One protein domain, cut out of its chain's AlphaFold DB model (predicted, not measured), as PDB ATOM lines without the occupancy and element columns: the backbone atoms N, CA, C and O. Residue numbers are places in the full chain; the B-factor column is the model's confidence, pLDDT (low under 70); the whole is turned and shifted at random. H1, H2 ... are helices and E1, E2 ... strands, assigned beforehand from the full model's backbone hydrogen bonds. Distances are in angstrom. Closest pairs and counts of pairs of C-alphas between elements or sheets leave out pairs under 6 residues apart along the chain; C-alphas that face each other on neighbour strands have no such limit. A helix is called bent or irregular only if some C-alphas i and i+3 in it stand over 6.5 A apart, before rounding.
ATOM      1  N   VAL A   2      -7.772  24.516 -32.327       84.38
ATOM      2  CA  VAL A   2      -6.598  25.147 -32.979       84.38
ATOM      3  C   VAL A   2      -5.278  24.361 -32.806       84.38
ATOM      4  O   VAL A   2      -4.665  24.047 -33.822       84.38
ATOM      5  N   PRO A   3      -4.848  23.956 -31.591       83.06
ATOM      6  CA  PRO A   3      -3.580  23.229 -31.424       83.06
ATOM      7  C   PRO A   3      -3.583  21.831 -32.064       83.06
ATOM      8  O   PRO A   3      -2.560  21.370 -32.559       83.06
ATOM      9  N   SER A   4      -4.739  21.169 -32.100       87.12
ATOM     10  CA  SER A   4      -4.920  19.855 -32.726       87.12
ATOM     11  C   SER A   4      -4.813  19.946 -34.252       87.12
ATOM     12  O   SER A   4      -4.104  19.163 -34.876       87.12
ATOM     13  N   PHE A   5      -5.494  20.928 -34.852       86.56
ATOM     14  CA  PHE A   5      -5.467  21.161 -36.299       86.56
ATOM     15  C   PHE A   5      -4.093  21.605 -36.792       86.56
ATOM     16  O   PHE A   5      -3.651  21.142 -37.840       86.56
ATOM     17  N   LEU A   6      -3.405  22.452 -36.021       87.19
ATOM     18  CA  LEU A   6      -2.034  22.858 -36.319       87.19
ATOM     19  C   LEU A   6      -1.114  21.632 -36.427       87.19
ATOM     20  O   LEU A   6      -0.374  21.511 -37.398       87.19
ATOM     21  N   TRP A   7      -1.226  20.684 -35.491       83.50
ATOM     22  CA  TRP A   7      -0.466  19.432 -35.529       83.50
ATOM     23  C   TRP A   7      -0.821  18.525 -36.714       83.50
ATOM     24  O   TRP A   7       0.079  17.932 -37.310       83.50
ATOM     25  N   ILE A   8      -2.099  18.436 -37.097       85.75
ATOM     26  CA  ILE A   8      -2.533  17.648 -38.264       85.75
ATOM     27  C   ILE A   8      -1.954  18.232 -39.556       85.75
ATOM     28  O   ILE A   8      -1.405  17.489 -40.367       85.75
ATOM     29  N   PHE A   9      -2.038  19.552 -39.744       82.94
ATOM     30  CA  PHE A   9      -1.498  20.200 -40.941       82.94
ATOM     31  C   PHE A   9       0.027  20.169 -40.989       82.94
ATOM     32  O   PHE A   9       0.585  19.996 -42.068       82.94
ATOM     33  N   LEU A  10       0.696  20.278 -39.840       85.06
ATOM     34  CA  LEU A  10       2.151  20.161 -39.762       85.06
ATOM     35  C   LEU A  10       2.627  18.731 -40.070       85.06
ATOM     36  O   LEU A  10       3.666  18.550 -40.697       85.06
ATOM     37  N   GLY A  11       1.854  17.714 -39.675       77.94
ATOM     38  CA  GLY A  11       2.131  16.309 -39.987       77.94
ATOM     39  C   GLY A  11       1.752  15.883 -41.411       77.94
ATOM     40  O   GLY A  11       2.386  14.987 -41.965       77.94
ATOM     41  N   ALA A  12       0.756  16.524 -42.032       79.50
ATOM     42  CA  ALA A  12       0.237  16.182 -43.362       79.50
ATOM     43  C   ALA A  12       1.290  16.106 -44.496       79.50
ATOM     44  O   ALA A  12       1.273  15.105 -45.215       79.50
ATOM     45  N   PRO A  13       2.224  17.069 -44.671       76.88
ATOM     46  CA  PRO A  13       3.210  17.009 -45.756       76.88
ATOM     47  C   PRO A  13       4.174  15.826 -45.622       76.88
ATOM     48  O   PRO A  13       4.542  15.216 -46.624       76.88
ATOM     49  N   SER A  14       4.534  15.440 -44.395       70.69
ATOM     50  CA  SER A  14       5.375  14.264 -44.151       70.69
ATOM     51  C   SER A  14       4.630  12.955 -44.430       70.69
ATOM     52  O   SER A  14       5.241  11.978 -44.851       70.69
ATOM     53  N   MET A  15       3.307  12.920 -44.237       68.06
ATOM     54  CA  MET A  15       2.487  11.721 -44.453       68.06
ATOM     55  C   MET A  15       2.297  11.376 -45.938       68.06
ATOM     56  O   MET A  15       2.146  10.197 -46.261       68.06
ATOM     57  N   GLU A  16       2.336  12.360 -46.840       67.88
ATOM     58  CA  GLU A  16       2.208  12.147 -48.293       67.88
ATOM     59  C   GLU A  16       3.416  11.385 -48.860       67.88
ATOM     60  O   GLU A  16       3.264  10.379 -49.551       67.88
ATOM     61  N   THR A  17       4.627  11.773 -48.457       65.50
ATOM     62  CA  THR A  17       5.878  11.108 -48.862       65.50
ATOM     63  C   THR A  17       5.978   9.675 -48.323       65.50
ATOM     64  O   THR A  17       6.612   8.811 -48.927       65.50
ATOM     65  N   LEU A  18       5.325   9.396 -47.191       60.78
ATOM     66  CA  LEU A  18       5.358   8.104 -46.501       60.78
ATOM     67  C   LEU A  18       4.281   7.122 -47.003       60.78
ATOM     68  O   LEU A  18       4.483   5.906 -46.926       60.78
ATOM     69  N   ARG A  19       3.177   7.623 -47.578       60.69
ATOM     70  CA  ARG A  19       2.074   6.822 -48.152       60.69
ATOM     71  C   ARG A  19       2.478   5.968 -49.355       60.69
ATOM     72  O   ARG A  19       1.844   4.945 -49.597       60.69
ATOM     73  N   GLY A  20       3.540   6.333 -50.075       64.19
ATOM     74  CA  GLY A  20       4.074   5.542 -51.192       64.19
ATOM     75  C   GLY A  20       4.757   4.228 -50.778       64.19
ATOM     76  O   GLY A  20       5.032   3.382 -51.627       64.19
ATOM     77  N   SER A  21       5.027   4.026 -49.483       63.88
ATOM     78  CA  SER A  21       5.759   2.861 -48.974       63.88
ATOM     79  C   SER A  21       4.828   1.826 -48.316       63.88
ATOM     80  O   SER A  21       4.084   2.112 -47.378       63.88
ATOM     81  N   ARG A  22       4.883   0.574 -48.800       65.38
ATOM     82  CA  ARG A  22       4.052  -0.559 -48.332       65.38
ATOM     83  C   ARG A  22       4.019  -0.786 -46.803       65.38
ATOM     84  O   ARG A  22       2.925  -1.047 -46.302       65.38
ATOM     85  N   PRO A  23       5.127  -0.694 -46.036       68.56
ATOM     86  CA  PRO A  23       5.079  -0.957 -44.591       68.56
ATOM     87  C   PRO A  23       4.303   0.106 -43.790       68.56
ATOM     88  O   PRO A  23       3.668  -0.223 -42.790       68.56
ATOM     89  N   LEU A  24       4.279   1.363 -44.242       69.00
ATOM     90  CA  LEU A  24       3.573   2.453 -43.552       69.00
ATOM     91  C   LEU A  24       2.052   2.416 -43.772       69.00
ATOM     92  O   LEU A  24       1.295   2.797 -42.878       69.00
ATOM     93  N   GLY A  25       1.588   1.861 -44.897       74.12
ATOM     94  CA  GLY A  25       0.167   1.545 -45.100       74.12
ATOM     95  C   GLY A  25      -0.362   0.528 -44.080       74.12
ATOM     96  O   GLY A  25      -1.464   0.691 -43.558       74.12
ATOM     97  N   GLY A  26       0.458  -0.471 -43.725       80.44
ATOM     98  CA  GLY A  26       0.144  -1.432 -42.664       80.44
ATOM     99  C   GLY A  26       0.011  -0.772 -41.288       80.44
ATOM    100  O   GLY A  26      -0.946  -1.045 -40.569       80.44
ATOM    101  N   ALA A  27       0.910   0.159 -40.949       83.62
ATOM    102  CA  ALA A  27       0.842   0.912 -39.695       83.62
ATOM    103  C   ALA A  27      -0.417   1.796 -39.608       83.62
ATOM    104  O   ALA A  27      -1.111   1.783 -38.593       83.62
ATOM    105  N   LEU A  28      -0.768   2.508 -40.684       83.06
ATOM    106  CA  LEU A  28      -2.009   3.293 -40.766       83.06
ATOM    107  C   LEU A  28      -3.257   2.416 -40.595       83.06
ATOM    108  O   LEU A  28      -4.167   2.791 -39.858       83.06
ATOM    109  N   SER A  29      -3.281   1.235 -41.217       86.00
ATOM    110  CA  SER A  29      -4.371   0.268 -41.044       86.00
ATOM    111  C   SER A  29      -4.438  -0.309 -39.626       86.00
ATOM    112  O   SER A  29      -5.526  -0.580 -39.126       86.00
ATOM    113  N   ALA A  30      -3.298  -0.513 -38.962       90.19
ATOM    114  CA  ALA A  30      -3.271  -0.960 -37.571       90.19
ATOM    115  C   ALA A  30      -3.830   0.120 -36.632       90.19
ATOM    116  O   ALA A  30      -4.590  -0.193 -35.717       90.19
ATOM    117  N   ILE A  31      -3.525   1.396 -36.895       90.69
ATOM    118  CA  ILE A  31      -4.081   2.526 -36.140       90.69
ATOM    119  C   ILE A  31      -5.601   2.607 -36.331       90.69
ATOM    120  O   ILE A  31      -6.326   2.735 -35.345       90.69
ATOM    121  N   THR A  32      -6.115   2.498 -37.564       91.19
ATOM    122  CA  THR A  32      -7.572   2.515 -37.792       91.19
ATOM    123  C   THR A  32      -8.259   1.327 -37.125       91.19
ATOM    124  O   THR A  32      -9.295   1.516 -36.493       91.19
ATOM    125  N   ALA A  33      -7.664   0.133 -37.182       94.12
ATOM    126  CA  ALA A  33      -8.176  -1.047 -36.489       94.12
ATOM    127  C   ALA A  33      -8.217  -0.853 -34.963       94.12
ATOM    128  O   ALA A  33      -9.224  -1.178 -34.335       94.12
ATOM    129  N   ALA A  34      -7.171  -0.269 -34.372       95.25
ATOM    130  CA  ALA A  34      -7.125   0.028 -32.942       95.25
ATOM    131  C   ALA A  34      -8.223   1.022 -32.530       95.25
ATOM    132  O   ALA A  34      -8.947   0.781 -31.566       95.25
ATOM    133  N   VAL A  35      -8.402   2.108 -33.288       96.00
ATOM    134  CA  VAL A  35      -9.440   3.114 -33.006       96.00
ATOM    135  C   VAL A  35     -10.843   2.524 -33.161       96.00
ATOM    136  O   VAL A  35     -11.689   2.748 -32.298       96.00
ATOM    137  N   VAL A  36     -11.095   1.729 -34.207       95.81
ATOM    138  CA  VAL A  36     -12.383   1.034 -34.386       95.81
ATOM    139  C   VAL A  36     -12.640   0.062 -33.234       95.81
ATOM    140  O   VAL A  36     -13.757   0.023 -32.723       95.81
ATOM    141  N   GLY A  37     -11.619  -0.664 -32.773       93.75
ATOM    142  CA  GLY A  37     -11.715  -1.536 -31.601       93.75
ATOM    143  C   GLY A  37     -12.090  -0.778 -30.324       93.75
ATOM    144  O   GLY A  37     -12.976  -1.214 -29.591       93.75
ATOM    145  N   VAL A  38     -11.484   0.388 -30.085       94.31
ATOM    146  CA  VAL A  38     -11.819   1.257 -28.941       94.31
ATOM    147  C   VAL A  38     -13.252   1.781 -29.040       94.31
ATOM    148  O   VAL A  38     -13.993   1.718 -28.061       94.31
ATOM    149  N   ILE A  39     -13.675   2.257 -30.215       92.31
ATOM    150  CA  ILE A  39     -15.048   2.742 -30.428       92.31
ATOM    151  C   ILE A  39     -16.053   1.611 -30.201       92.31
ATOM    152  O   ILE A  39     -17.063   1.827 -29.536       92.31
ATOM    153  N   LEU A  40     -15.774   0.408 -30.706       90.81
ATOM    154  CA  LEU A  40     -16.623  -0.763 -30.498       90.81
ATOM    155  C   LEU A  40     -16.730  -1.114 -29.010       90.81
ATOM    156  O   LEU A  40     -17.832  -1.345 -28.521       90.81
ATOM    157  N   ASN A  41     -15.609  -1.122 -28.287       90.19
ATOM    158  CA  ASN A  41     -15.603  -1.397 -26.853       90.19
ATOM    159  C   ASN A  41     -16.465  -0.390 -26.078       90.19
ATOM    160  O   ASN A  41     -17.332  -0.797 -25.307       90.19
ATOM    161  N   LEU A  42     -16.285   0.907 -26.339       88.94
ATOM    162  CA  LEU A  42     -17.086   1.960 -25.716       88.94
ATOM    163  C   LEU A  42     -18.565   1.849 -26.096       88.94
ATOM    164  O   LEU A  42     -19.421   1.983 -25.229       88.94
ATOM    165  N   ALA A  43     -18.878   1.568 -27.363       87.06
ATOM    166  CA  ALA A  43     -20.254   1.403 -27.824       87.06
ATOM    167  C   ALA A  43     -20.958   0.237 -27.118       87.06
ATOM    168  O   ALA A  43     -22.104   0.382 -26.701       87.06
ATOM    169  N   VAL A  44     -20.270  -0.895 -26.940       84.50
ATOM    170  CA  VAL A  44     -20.801  -2.047 -26.200       84.50
ATOM    171  C   VAL A  44     -20.981  -1.699 -24.726       84.50
ATOM    172  O   VAL A  44     -22.051  -1.943 -24.177       84.50
ATOM    173  N   TRP A  45     -19.972  -1.095 -24.096       82.12
ATOM    174  CA  TRP A  45     -20.029  -0.727 -22.683       82.12
ATOM    175  C   TRP A  45     -21.176   0.248 -22.392       82.12
ATOM    176  O   TRP A  45     -21.998  -0.020 -21.516       82.12
ATOM    177  N   PHE A  46     -21.282   1.335 -23.161       82.62
ATOM    178  CA  PHE A  46     -22.366   2.308 -23.020       82.62
ATOM    179  C   PHE A  46     -23.720   1.705 -23.379       82.62
ATOM    180  O   PHE A  46     -24.680   1.913 -22.650       82.62
ATOM    181  N   GLY A  47     -23.806   0.940 -24.471       82.06
ATOM    182  CA  GLY A  47     -25.046   0.282 -24.877       82.06
ATOM    183  C   GLY A  47     -25.594  -0.615 -23.771       82.06
ATOM    184  O   GLY A  47     -26.780  -0.556 -23.468       82.06
ATOM    185  N   LEU A  48     -24.719  -1.370 -23.103       78.19
ATOM    186  CA  LEU A  48     -25.102  -2.219 -21.982       78.19
ATOM    187  C   LEU A  48     -25.623  -1.402 -20.790       78.19
ATOM    188  O   LEU A  48     -26.688  -1.712 -20.276       78.19
ATOM    189  N   HIS A  49     -24.932  -0.328 -20.396       76.69
ATOM    190  CA  HIS A  49     -25.360   0.533 -19.280       76.69
ATOM    191  C   HIS A  49     -26.610   1.373 -19.587       76.69
ATOM    192  O   HIS A  49     -27.243   1.885 -18.670       76.69
ATOM    193  N   VAL A  50     -26.956   1.552 -20.864       78.69
ATOM    194  CA  VAL A  50     -28.200   2.218 -21.281       78.69
ATOM    195  C   VAL A  50     -29.366   1.230 -21.330       78.69
ATOM    196  O   VAL A  50     -30.487   1.598 -21.000       78.69
ATOM    197  N   LEU A  51     -29.122  -0.012 -21.755       72.00
ATOM    198  CA  LEU A  51     -30.159  -1.042 -21.888       72.00
ATOM    199  C   LEU A  51     -30.491  -1.728 -20.554       72.00
ATOM    200  O   LEU A  51     -31.620  -2.182 -20.371       72.00
ATOM    201  N   PHE A  52     -29.524  -1.812 -19.640       72.56
ATOM    202  CA  PHE A  52     -29.658  -2.463 -18.339       72.56
ATOM    203  C   PHE A  52     -29.380  -1.454 -17.223       72.56
ATOM    204  O   PHE A  52     -28.321  -0.828 -17.201       72.56
ATOM    205  N   GLY A  53     -30.313  -1.322 -16.278       60.44
ATOM    206  CA  GLY A  53     -30.178  -0.429 -15.123       60.44
ATOM    207  C   GLY A  53     -29.074  -0.847 -14.148       60.44
ATOM    208  O   GLY A  53     -28.489   0.005 -13.485       60.44
ATOM    209  N   GLU A  54     -28.736  -2.139 -14.101       57.53
ATOM    210  CA  GLU A  54     -27.569  -2.653 -13.378       57.53
ATOM    211  C   GLU A  54     -26.738  -3.570 -14.277       57.53
ATOM    212  O   GLU A  54     -27.184  -4.630 -14.728       57.53
ATOM    213  N   VAL A  55     -25.488  -3.171 -14.492       59.00
ATOM    214  CA  VAL A  55     -24.467  -3.993 -15.135       59.00
ATOM    215  C   VAL A  55     -23.523  -4.481 -14.042       59.00
ATOM    216  O   VAL A  55     -22.752  -3.703 -13.482       59.00
ATOM    217  N   GLY A  56     -23.601  -5.770 -13.711       57.03
ATOM    218  CA  GLY A  56     -22.667  -6.397 -12.784       57.03
ATOM    219  C   GLY A  56     -21.306  -6.639 -13.440       57.03
ATOM    220  O   GLY A  56     -21.184  -6.755 -14.661       57.03
ATOM    221  N   VAL A  57     -20.263  -6.756 -12.623       54.47
ATOM    222  CA  VAL A  57     -18.965  -7.288 -13.053       54.47
ATOM    223  C   VAL A  57     -18.955  -8.763 -12.675       54.47
ATOM    224  O   VAL A  57     -19.129  -9.094 -11.505       54.47
ATOM    225  N   PHE A  58     -18.814  -9.666 -13.648       50.31
ATOM    226  CA  PHE A  58     -18.637 -11.081 -13.324       50.31
ATOM    227  C   PHE A  58     -17.195 -11.277 -12.864       50.31
ATOM    228  O   PHE A  58     -16.276 -11.112 -13.665       50.31
ATOM    229  N   ASP A  59     -16.987 -11.602 -11.588       47.50
ATOM    230  CA  ASP A  59     -15.659 -11.850 -11.019       47.50
ATOM    231  C   ASP A  59     -15.049 -13.138 -11.601       47.50
ATOM    232  O   ASP A  59     -15.125 -14.225 -11.032       47.50
ATOM    233  N   PHE A  60     -14.425 -13.014 -12.771       45.34
ATOM    234  CA  PHE A  60     -13.547 -14.023 -13.362       45.34
ATOM    235  C   PHE A  60     -12.125 -13.450 -13.461       45.34
ATOM    236  O   PHE A  60     -11.553 -13.282 -14.538       45.34
ATOM    237  N   GLY A  61     -11.555 -13.085 -12.308       55.91
ATOM    238  CA  GLY A  61     -10.214 -12.499 -12.213       55.91
ATOM    239  C   GLY A  61     -10.097 -11.106 -12.864       55.91
ATOM    240  O   GLY A  61     -11.108 -10.464 -13.136       55.91
ATOM    241  N   PRO A  62      -8.875 -10.609 -13.150       56.38
ATOM    242  CA  PRO A  62      -8.637  -9.236 -13.630       56.38
ATOM    243  C   PRO A  62      -9.232  -8.909 -15.018       56.38
ATOM    244  O   PRO A  62      -9.069  -7.792 -15.500       56.38
ATOM    245  N   LEU A  63      -9.906  -9.869 -15.662       53.81
ATOM    246  CA  LEU A  63     -10.577  -9.754 -16.961       53.81
ATOM    247  C   LEU A  63     -12.047 -10.207 -16.871       53.81
ATOM    248  O   LEU A  63     -12.554 -10.857 -17.782       53.81
ATOM    249  N   GLY A  64     -12.725  -9.902 -15.764       55.69
ATOM    250  CA  GLY A  64     -14.149 -10.180 -15.604       55.69
ATOM    251  C   GLY A  64     -14.995  -9.462 -16.667       55.69
ATOM    252  O   GLY A  64     -15.013  -8.227 -16.679       55.69
ATOM    253  N   PRO A  65     -15.675 -10.172 -17.588       57.81
ATOM    254  CA  PRO A  65     -16.541  -9.529 -18.568       57.81
ATOM    255  C   PRO A  65     -17.733  -8.864 -17.865       57.81
ATOM    256  O   PRO A  65     -18.267  -9.388 -16.884       57.81
ATOM    257  N   ALA A  66     -18.162  -7.707 -18.379       59.00
ATOM    258  CA  ALA A  66     -19.381  -7.049 -17.922       59.00
ATOM    259  C   ALA A  66     -20.566  -8.004 -18.125       59.00
ATOM    260  O   ALA A  66     -20.853  -8.405 -19.256       59.00
ATOM    261  N   TRP A  67     -21.221  -8.397 -17.033       58.72
ATOM    262  CA  TRP A  67     -22.336  -9.334 -17.057       58.72
ATOM    263  C   TRP A  67     -23.623  -8.591 -16.706       58.72
ATOM    264  O   TRP A  67     -23.814  -8.186 -15.554       58.72
ATOM    265  N   PRO A  68     -24.503  -8.365 -17.692       58.38
ATOM    266  CA  PRO A  68     -25.750  -7.660 -17.457       58.38
ATOM    267  C   PRO A  68     -26.677  -8.516 -16.589       58.38
ATOM    268  O   PRO A  68     -26.876  -9.708 -16.841       58.38
ATOM    269  N   VAL A  69     -27.278  -7.904 -15.571       61.09
ATOM    270  CA  VAL A  69     -28.347  -8.549 -14.810       61.09
ATOM    271  C   VAL A  69     -29.610  -8.472 -15.663       61.09
ATOM    272  O   VAL A  69     -30.230  -7.422 -15.784       61.09
ATOM    273  N   TRP A  70     -30.013  -9.590 -16.270       58.22
ATOM    274  CA  TRP A  70     -31.172  -9.657 -17.178       58.22
ATOM    275  C   TRP A  70     -32.497  -9.159 -16.567       58.22
ATOM    276  O   TRP A  70     -33.434  -8.867 -17.304       58.22
TER     277      TRP A  70
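What this domain is: This is residues 2 to 70 of the 113 residues of the protein "Chromate transporter" of Bauldia sp (UniProt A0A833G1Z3). Two helices make an open V, with H2 as the long arm and H1 as the shorter, kinked arm folding back from the first end of H2; a small two-stranded hairpin, E1 and E2, sits by the other end of H2. Residues 2 to 14 of H1 stand free, and so do residues 29 to 43 of H2. The printed part has 69 residues, with H1, H2, E1 and E2 in that order along the chain; the sheet has the order E1 - E2 and is antiparallel, and the class is mostly helix. The whole is extended, with a radius of gyration of the C-alphas of 19.2 A, and spans 53 by 30 by 19 A.

How they stand to each other: H1, residues 2 to 19, has a kink of 42 degrees near residue 13. It is irregular, but only just: C-alphas 10 and 13 are 6.9 A apart. H1 and H2, residues 22 to 51, are close but not clearly touching; their closest C-alphas, those of Arg 19 and Gly 25, are 6.4 A apart. Their lines stand at a steep tilt of 42 degrees, and they run opposite ways. Of the O i to N i+4 pairs, 11 of 14 in H1 and 25 of 26 in H2 are within hydrogen-bond range. The closest C-alphas of H2 and E1, residues 55 to 57, are those of His 49 and Val 55, at 6.2 A. E1 and E2, residues 66 to 68, form a hairpin of antiparallel strands, with 138 degrees between their directions. N 56 and O 67 are within hydrogen-bond range at 3.0 A, as are N 67 and O 56 at 2.9 A. The closest C-alphas of H2 and E2 are those of Leu 48 and Pro 68, at 7.1 A. H1 is apart from E1 and from E2.

Where its parts are: H1 begins at C-alpha 2, at (-6.598, 25.147, -32.979), and measures 25.3 A from first to last C-alpha. H2, residues 22 to 51, measures 43.2 A, from C-alpha 22 at (4.052, -0.559, -48.332) to C-alpha 51 at (-30.159, -1.042, -21.888). E1, residues 55 to 57, measures 6.7 A. E2, residues 66 to 68, measures 6.4 A and ends with C-alpha 68 at (-25.750, -7.660, -17.457).

The domain as a whole: The two C-alphas farthest apart are those of Thr 17 and Trp 70, at 53.0 A. The printed part, residues 2 to 70, has no cut. The links from H1 to H2 and from H2 to E1 are tight, the link from E1 to E2 is short, and no link is long. The mean pLDDT of the printed part of the model is 74.5; residues 15 to 24 and 53 to 70 are under 70.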